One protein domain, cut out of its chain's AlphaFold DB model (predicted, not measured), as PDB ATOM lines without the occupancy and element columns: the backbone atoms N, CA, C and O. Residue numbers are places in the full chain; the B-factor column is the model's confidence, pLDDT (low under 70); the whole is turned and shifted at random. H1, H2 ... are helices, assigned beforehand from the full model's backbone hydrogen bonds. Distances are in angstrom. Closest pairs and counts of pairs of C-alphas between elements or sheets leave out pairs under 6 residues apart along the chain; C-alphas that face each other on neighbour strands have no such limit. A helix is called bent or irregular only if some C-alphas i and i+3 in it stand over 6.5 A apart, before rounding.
ATOM      1  N   ALA A 728     -11.441 -26.771 -25.614       94.50
ATOM      2  CA  ALA A 728     -11.953 -27.009 -26.963       94.50
ATOM      3  C   ALA A 728     -11.538 -28.398 -27.474       94.50
ATOM      4  O   ALA A 728     -12.368 -29.130 -28.014       94.50
ATOM      5  N   THR A 729     -10.286 -28.793 -27.229       93.50
ATOM      6  CA  THR A 729      -9.782 -30.139 -27.536       93.50
ATOM      7  C   THR A 729     -10.555 -31.208 -26.760       93.50
ATOM      8  O   THR A 729     -10.976 -32.209 -27.339       93.50
ATOM      9  N   PHE A 730     -10.824 -30.970 -25.469       96.25
ATOM     10  CA  PHE A 730     -11.618 -31.886 -24.646       96.25
ATOM     11  C   PHE A 730     -13.061 -32.047 -25.146       96.25
ATOM     12  O   PHE A 730     -13.550 -33.171 -25.240       96.25
ATOM     13  N   GLU A 731     -13.752 -30.953 -25.488       96.75
ATOM     14  CA  GLU A 731     -15.133 -31.041 -25.983       96.75
ATOM     15  C   GLU A 731     -15.220 -31.730 -27.350       96.75
ATOM     16  O   GLU A 731     -16.133 -32.526 -27.566       96.75
ATOM     17  N   LYS A 732     -14.243 -31.516 -28.239       95.81
ATOM     18  CA  LYS A 732     -14.164 -32.221 -29.527       95.81
ATOM     19  C   LYS A 732     -14.030 -33.737 -29.345       95.81
ATOM     20  O   LYS A 732     -14.758 -34.501 -29.979       95.81
ATOM     21  N   GLU A 733     -13.127 -34.175 -28.469       95.00
ATOM     22  CA  GLU A 733     -12.950 -35.594 -28.132       95.00
ATOM     23  C   GLU A 733     -14.198 -36.164 -27.431       95.00
ATOM     24  O   GLU A 733     -14.588 -37.307 -27.665       95.00
ATOM     25  N   TRP A 734     -14.897 -35.368 -26.618       96.62
ATOM     26  CA  TRP A 734     -16.137 -35.799 -25.971       96.62
ATOM     27  C   TRP A 734     -17.288 -36.028 -26.956       96.62
ATOM     28  O   TRP A 734     -18.005 -37.024 -26.840       96.62
ATOM     29  N   GLU A 735     -17.459 -35.157 -27.951       95.62
ATOM     30  CA  GLU A 735     -18.463 -35.360 -29.002       95.62
ATOM     31  C   GLU A 735     -18.164 -36.608 -29.846       95.62
ATOM     32  O   GLU A 735     -19.068 -37.405 -30.103       95.62
ATOM     33  N   ALA A 736     -16.895 -36.838 -30.200       91.75
ATOM     34  CA  ALA A 736     -16.472 -38.052 -30.898       91.75
ATOM     35  C   ALA A 736     -16.746 -39.326 -30.068       91.75
ATOM     36  O   ALA A 736     -17.260 -40.312 -30.601       91.75
ATOM     37  N   PHE A 737     -16.505 -39.279 -28.753       95.56
ATOM     38  CA  PHE A 737     -16.803 -40.381 -27.831       95.56
ATOM     39  C   PHE A 737     -18.310 -40.681 -27.762       95.56
ATOM     40  O   PHE A 737     -18.716 -41.837 -27.884       95.56
ATOM     41  N   LYS A 738     -19.165 -39.651 -27.652       95.44
ATOM     42  CA  LYS A 738     -20.634 -39.820 -27.701       95.44
ATOM     43  C   LYS A 738     -21.119 -40.386 -29.038       95.44
ATOM     44  O   LYS A 738     -22.096 -41.129 -29.059       95.44
ATOM     45  N   GLY A 739     -20.439 -40.048 -30.134       92.50
ATOM     46  CA  GLY A 739     -20.691 -40.592 -31.470       92.50
ATOM     47  C   GLY A 739     -20.216 -42.035 -31.675       92.50
ATOM     48  O   GLY A 739     -20.356 -42.558 -32.778       92.50
ATOM     49  N   GLY A 740     -19.647 -42.682 -30.649       91.44
ATOM     50  CA  GLY A 740     -19.147 -44.057 -30.720       91.44
ATOM     51  C   GLY A 740     -17.791 -44.203 -31.415       91.44
ATOM     52  O   GLY A 740     -17.391 -45.322 -31.735       91.44
ATOM     53  N   GLN A 741     -17.071 -43.104 -31.662       91.00
ATOM     54  CA  GLN A 741     -15.725 -43.161 -32.228       91.00
ATOM     55  C   GLN A 741     -14.709 -43.561 -31.152       91.00
ATOM     56  O   GLN A 741     -14.794 -43.148 -29.995       91.00
ATOM     57  N   VAL A 742     -13.725 -44.377 -31.535       88.12
ATOM     58  CA  VAL A 742     -12.606 -44.739 -30.656       88.12
ATOM     59  C   VAL A 742     -11.624 -43.573 -30.616       88.12
ATOM     60  O   VAL A 742     -11.069 -43.205 -31.649       88.12
ATOM     61  N   ASN A 743     -11.416 -42.992 -29.435       91.50
ATOM     62  CA  ASN A 743     -10.534 -41.846 -29.242       91.50
ATOM     63  C   ASN A 743      -9.866 -41.855 -27.853       91.50
ATOM     64  O   ASN A 743      -9.903 -42.861 -27.137       91.50
ATOM     65  N   SER A 744      -9.244 -40.740 -27.460       89.31
ATOM     66  CA  SER A 744      -8.507 -40.651 -26.193       89.31
ATOM     67  C   SER A 744      -9.405 -40.836 -24.956       89.31
ATOM     68  O   SER A 744      -8.990 -41.466 -23.981       89.31
ATOM     69  N   ILE A 745     -10.661 -40.380 -25.001       92.25
ATOM     70  CA  ILE A 745     -11.636 -40.557 -23.911       92.25
ATOM     71  C   ILE A 745     -12.067 -42.018 -23.812       92.25
ATOM     72  O   ILE A 745     -12.169 -42.543 -22.704       92.25
ATOM     73  N   THR A 746     -12.232 -42.709 -24.944       91.62
ATOM     74  CA  THR A 746     -12.491 -44.158 -24.967       91.62
ATOM     75  C   THR A 746     -11.389 -44.923 -24.231       91.62
ATOM     76  O   THR A 746     -11.686 -45.808 -23.425       91.62
ATOM     77  N   ALA A 747     -10.125 -44.542 -24.438       87.50
ATOM     78  CA  ALA A 747      -8.985 -45.142 -23.749       87.50
ATOM     79  C   ALA A 747      -8.976 -44.832 -22.240       87.50
ATOM     80  O   ALA A 747      -8.734 -45.730 -21.433       87.50
ATOM     81  N   TRP A 748      -9.310 -43.602 -21.832       88.06
ATOM     82  CA  TRP A 748      -9.442 -43.233 -20.417       88.06
ATOM     83  C   TRP A 748     -10.582 -43.979 -19.712       88.06
ATOM     84  O   TRP A 748     -10.371 -44.518 -18.626       88.06
ATOM     85  N   VAL A 749     -11.763 -44.075 -20.329       90.38
ATOM     86  CA  VAL A 749     -12.919 -44.807 -19.782       90.38
ATOM     87  C   VAL A 749     -12.599 -46.296 -19.623       90.38
ATOM     88  O   VAL A 749     -12.908 -46.877 -18.579       90.38
ATOM     89  N   ALA A 750     -11.926 -46.898 -20.611       88.81
ATOM     90  CA  ALA A 750     -11.508 -48.296 -20.567       88.81
ATOM     91  C   ALA A 750     -10.426 -48.555 -19.502       88.81
ATOM     92  O   ALA A 750     -10.581 -49.464 -18.681       88.81
ATOM     93  N   ASN A 751      -9.371 -47.733 -19.456       87.50
ATOM     94  CA  ASN A 751      -8.258 -47.911 -18.515       87.50
ATOM     95  C   ASN A 751      -8.669 -47.655 -17.061       87.50
ATOM     96  O   ASN A 751      -8.201 -48.347 -16.158       87.50
ATOM     97  N   LEU A 752      -9.574 -46.701 -16.826       85.12
ATOM     98  CA  LEU A 752     -10.104 -46.400 -15.494       85.12
ATOM     99  C   LEU A 752     -11.288 -47.292 -15.093       85.12
ATOM    100  O   LEU A 752     -11.724 -47.225 -13.945       85.12
ATOM    101  N   ARG A 753     -11.804 -48.121 -16.014       91.88
ATOM    102  CA  ARG A 753     -12.985 -48.981 -15.822       91.88
ATOM    103  C   ARG A 753     -14.204 -48.213 -15.290       91.88
ATOM    104  O   ARG A 753     -14.907 -48.706 -14.406       91.88
ATOM    105  N   LEU A 754     -14.441 -47.010 -15.818       90.12
ATOM    106  CA  LEU A 754     -15.530 -46.144 -15.358       90.12
ATOM    107  C   LEU A 754     -16.890 -46.758 -15.701       90.12
ATOM    108  O   LEU A 754     -17.155 -47.131 -16.845       90.12
ATOM    109  N   LYS A 755     -17.782 -46.828 -14.712       93.25
ATOM    110  CA  LYS A 755     -19.188 -47.193 -14.916       93.25
ATOM    111  C   LYS A 755     -19.927 -46.078 -15.674       93.25
ATOM    112  O   LYS A 755     -19.507 -44.924 -15.613       93.25
ATOM    113  N   PRO A 756     -21.071 -46.362 -16.327       91.31
ATOM    114  CA  PRO A 756     -21.811 -45.355 -17.099       91.31
ATOM    115  C   PRO A 756     -22.133 -44.056 -16.337       91.31
ATOM    116  O   PRO A 756     -22.076 -42.971 -16.907       91.31
ATOM    117  N   ASN A 757     -22.419 -44.141 -15.035       86.69
ATOM    118  CA  ASN A 757     -22.648 -42.972 -14.181       86.69
ATOM    119  C   ASN A 757     -21.356 -42.195 -13.852       86.69
ATOM    120  O   ASN A 757     -21.400 -40.978 -13.686       86.69
ATOM    121  N   GLU A 758     -20.206 -42.867 -13.797       92.50
ATOM    122  CA  GLU A 758     -18.892 -42.251 -13.563       92.50
ATOM    123  C   GLU A 758     -18.343 -41.568 -14.825       92.50
ATOM    124  O   GLU A 758     -17.572 -40.621 -14.727       92.50
ATOM    125  N   VAL A 759     -18.781 -41.988 -16.016       95.50
ATOM    126  CA  VAL A 759     -18.447 -41.329 -17.292       95.50
ATOM    127  C   VAL A 759     -19.016 -39.902 -17.343       95.50
ATOM    128  O   VAL A 759     -18.339 -38.975 -17.791       95.50
ATOM    129  N   ALA A 760     -20.220 -39.681 -16.806       93.25
ATOM    130  CA  ALA A 760     -20.787 -38.337 -16.671       93.25
ATOM    131  C   ALA A 760     -20.018 -37.477 -15.646       93.25
ATOM    132  O   ALA A 760     -19.773 -36.291 -15.883       93.25
ATOM    133  N   GLU A 761     -19.591 -38.077 -14.527       95.31
ATOM    134  CA  GLU A 761     -18.753 -37.417 -13.515       95.31
ATOM    135  C   GLU A 761     -17.376 -37.033 -14.085       95.31
ATOM    136  O   GLU A 761     -16.889 -35.925 -13.837       95.31
ATOM    137  N   PHE A 762     -16.780 -37.914 -14.893       95.88
ATOM    138  CA  PHE A 762     -15.540 -37.676 -15.630       95.88
ATOM    139  C   PHE A 762     -15.631 -36.423 -16.491       95.88
ATOM    140  O   PHE A 762     -14.807 -35.515 -16.347       95.88
ATOM    141  N   TYR A 763     -16.693 -36.312 -17.291       96.75
ATOM    142  CA  TYR A 763     -16.922 -35.132 -18.114       96.75
ATOM    143  C   TYR A 763     -17.067 -33.849 -17.299       96.75
ATOM    144  O   TYR A 763     -16.356 -32.871 -17.539       96.75
ATOM    145  N   ALA A 764     -17.952 -33.857 -16.300       96.81
ATOM    146  CA  ALA A 764     -18.226 -32.679 -15.482       96.81
ATOM    147  C   ALA A 764     -16.984 -32.195 -14.713       96.81
ATOM    148  O   ALA A 764     -16.808 -30.995 -14.491       96.81
ATOM    149  N   THR A 765     -16.123 -33.120 -14.294       96.44
ATOM    150  CA  THR A 765     -14.901 -32.814 -13.543       96.44
ATOM    151  C   THR A 765     -13.815 -32.246 -14.450       96.44
ATOM    152  O   THR A 765     -13.273 -31.182 -14.151       96.44
ATOM    153  N   GLN A 766     -13.544 -32.893 -15.588       96.88
ATOM    154  CA  GLN A 766     -12.538 -32.433 -16.551       96.88
ATOM    155  C   GLN A 766     -12.917 -31.079 -17.164       96.88
ATOM    156  O   GLN A 766     -12.094 -30.161 -17.187       96.88
ATOM    157  N   LYS A 767     -14.189 -30.888 -17.539       97.50
ATOM    158  CA  LYS A 767     -14.705 -29.599 -18.027       97.50
ATOM    159  C   LYS A 767     -14.487 -28.471 -17.018       97.50
ATOM    160  O   LYS A 767     -13.985 -27.413 -17.385       97.50
ATOM    161  N   ARG A 768     -14.793 -28.709 -15.737       97.06
ATOM    162  CA  ARG A 768     -14.619 -27.720 -14.660       97.06
ATOM    163  C   ARG A 768     -13.153 -27.346 -14.444       97.06
ATOM    164  O   ARG A 768     -12.845 -26.171 -14.278       97.06
ATOM    165  N   MET A 769     -12.245 -28.325 -14.465       96.19
ATOM    166  CA  MET A 769     -10.805 -28.063 -14.346       96.19
ATOM    167  C   MET A 769     -10.278 -27.215 -15.499       96.19
ATOM    168  O   MET A 769      -9.499 -26.294 -15.271       96.19
ATOM    169  N   LEU A 770     -10.720 -27.505 -16.724       95.75
ATOM    170  CA  LEU A 770     -10.292 -26.781 -17.920       95.75
ATOM    171  C   LEU A 770     -10.898 -25.372 -17.995       95.75
ATOM    172  O   LEU A 770     -10.215 -24.454 -18.435       95.75
ATOM    173  N   GLN A 771     -12.128 -25.176 -17.510       95.75
ATOM    174  CA  GLN A 771     -12.761 -23.853 -17.391       95.75
ATOM    175  C   GLN A 771     -12.080 -22.957 -16.348       95.75
ATOM    176  O   GLN A 771     -11.972 -21.751 -16.554       95.75
ATOM    177  N   ASN A 772     -11.605 -23.543 -15.246       93.19
ATOM    178  CA  ASN A 772     -10.952 -22.812 -14.155       93.19
ATOM    179  C   ASN A 772      -9.443 -22.611 -14.368       93.19
ATOM    180  O   ASN A 772      -8.781 -21.985 -13.538       93.19
ATOM    181  N   LYS A 773      -8.876 -23.147 -15.454       90.06
ATOM    182  CA  LYS A 773      -7.459 -22.986 -15.780       90.06
ATOM    183  C   LYS A 773      -7.222 -21.531 -16.225       90.06
ATOM    184  O   LYS A 773      -7.850 -21.098 -17.192       90.06
TER     185      LYS A 773
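What this domain is: This is residues 728 to 773 of the 776 residues of the protein "Putative muramidase" of Azorhizobium caulinodans (strain ATCC 43989 / DSM 5975 / JCM 20966 / LMG 6465 / NBRC 14845 / NCIMB 13405 / ORS 571) (UniProt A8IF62). Three helices make a small U: H3, the longest helix, and the shorter H1 run side by side in opposite ways as its two arms, and H2 crosses one end as the base. The two arms, H1 and H3, come near each other without clearly touching, and the first and last printed residues, Ala 728 and Lys 773, both lie at the open end of the U. The printed part has 46 residues, with three named helices in the order H1, H2, H3 along the chain and no named strand, and its class is all helix. The whole is compact, with a radius of gyration of the C-alphas of 10.3 A, and the C-alphas span 26 by 19 by 15 A along their three main axes.

How they stand to each other: H3, residues 756 to 771, is the longest helix and touches no other helix. H1, residues 728 to 738, is close to H3 but not clearly touching it; the closest C-alphas of the two are those of Phe 730 and Lys 767, 7.7 A apart. Their lines stand at a shallow tilt of 13 degrees and they run opposite ways, centre to centre 11.9 A. H2, residues 744 to 752, is also close to H3 but not clearly touching, with Val 749 and Val 759 as the closest C-alphas at 7.0 A. These two run opposite ways at a steep tilt of 57 degrees. H1 and H2 touch, with 5 pairs of C-alphas within 8 A, and the closest are those of Phe 737 and Thr 746, 6.4 A apart. They run the same way at a steep tilt of 69.5 degrees, only just short of about perpendicular. In the backbones of H1 and H2 every O i to N i+4 pair is within hydrogen-bond range, while in H3 10 of 12 are.

Where its parts are: H3 begins with C-alpha 756 at (-21.811, -45.355, -17.099) and ends with C-alpha 771 at (-12.761, -23.853, -17.391), 23.3 A from first to last C-alpha. H1 begins with C-alpha 728 at (-11.953, -27.009, -26.963) and is 15.5 A long from Ala 728 to Lys 738. H2 runs 12.3 A from the C-alpha of Ser 744 to that of Leu 752. No helix is bent or irregular.

The domain as a whole: The two C-alphas farthest apart are those of Gly 740 and Lys 773, at 28.4 A, while the first and last printed C-alphas, of Ala 728 and Lys 773, are 12.7 A apart. The links H1 to H2, of 5 residues, and H2 to H3, of 3 residues, are tight. The printed part has no cut. The mean pLDDT of the printed part is 93.0, and no printed residue is under 70.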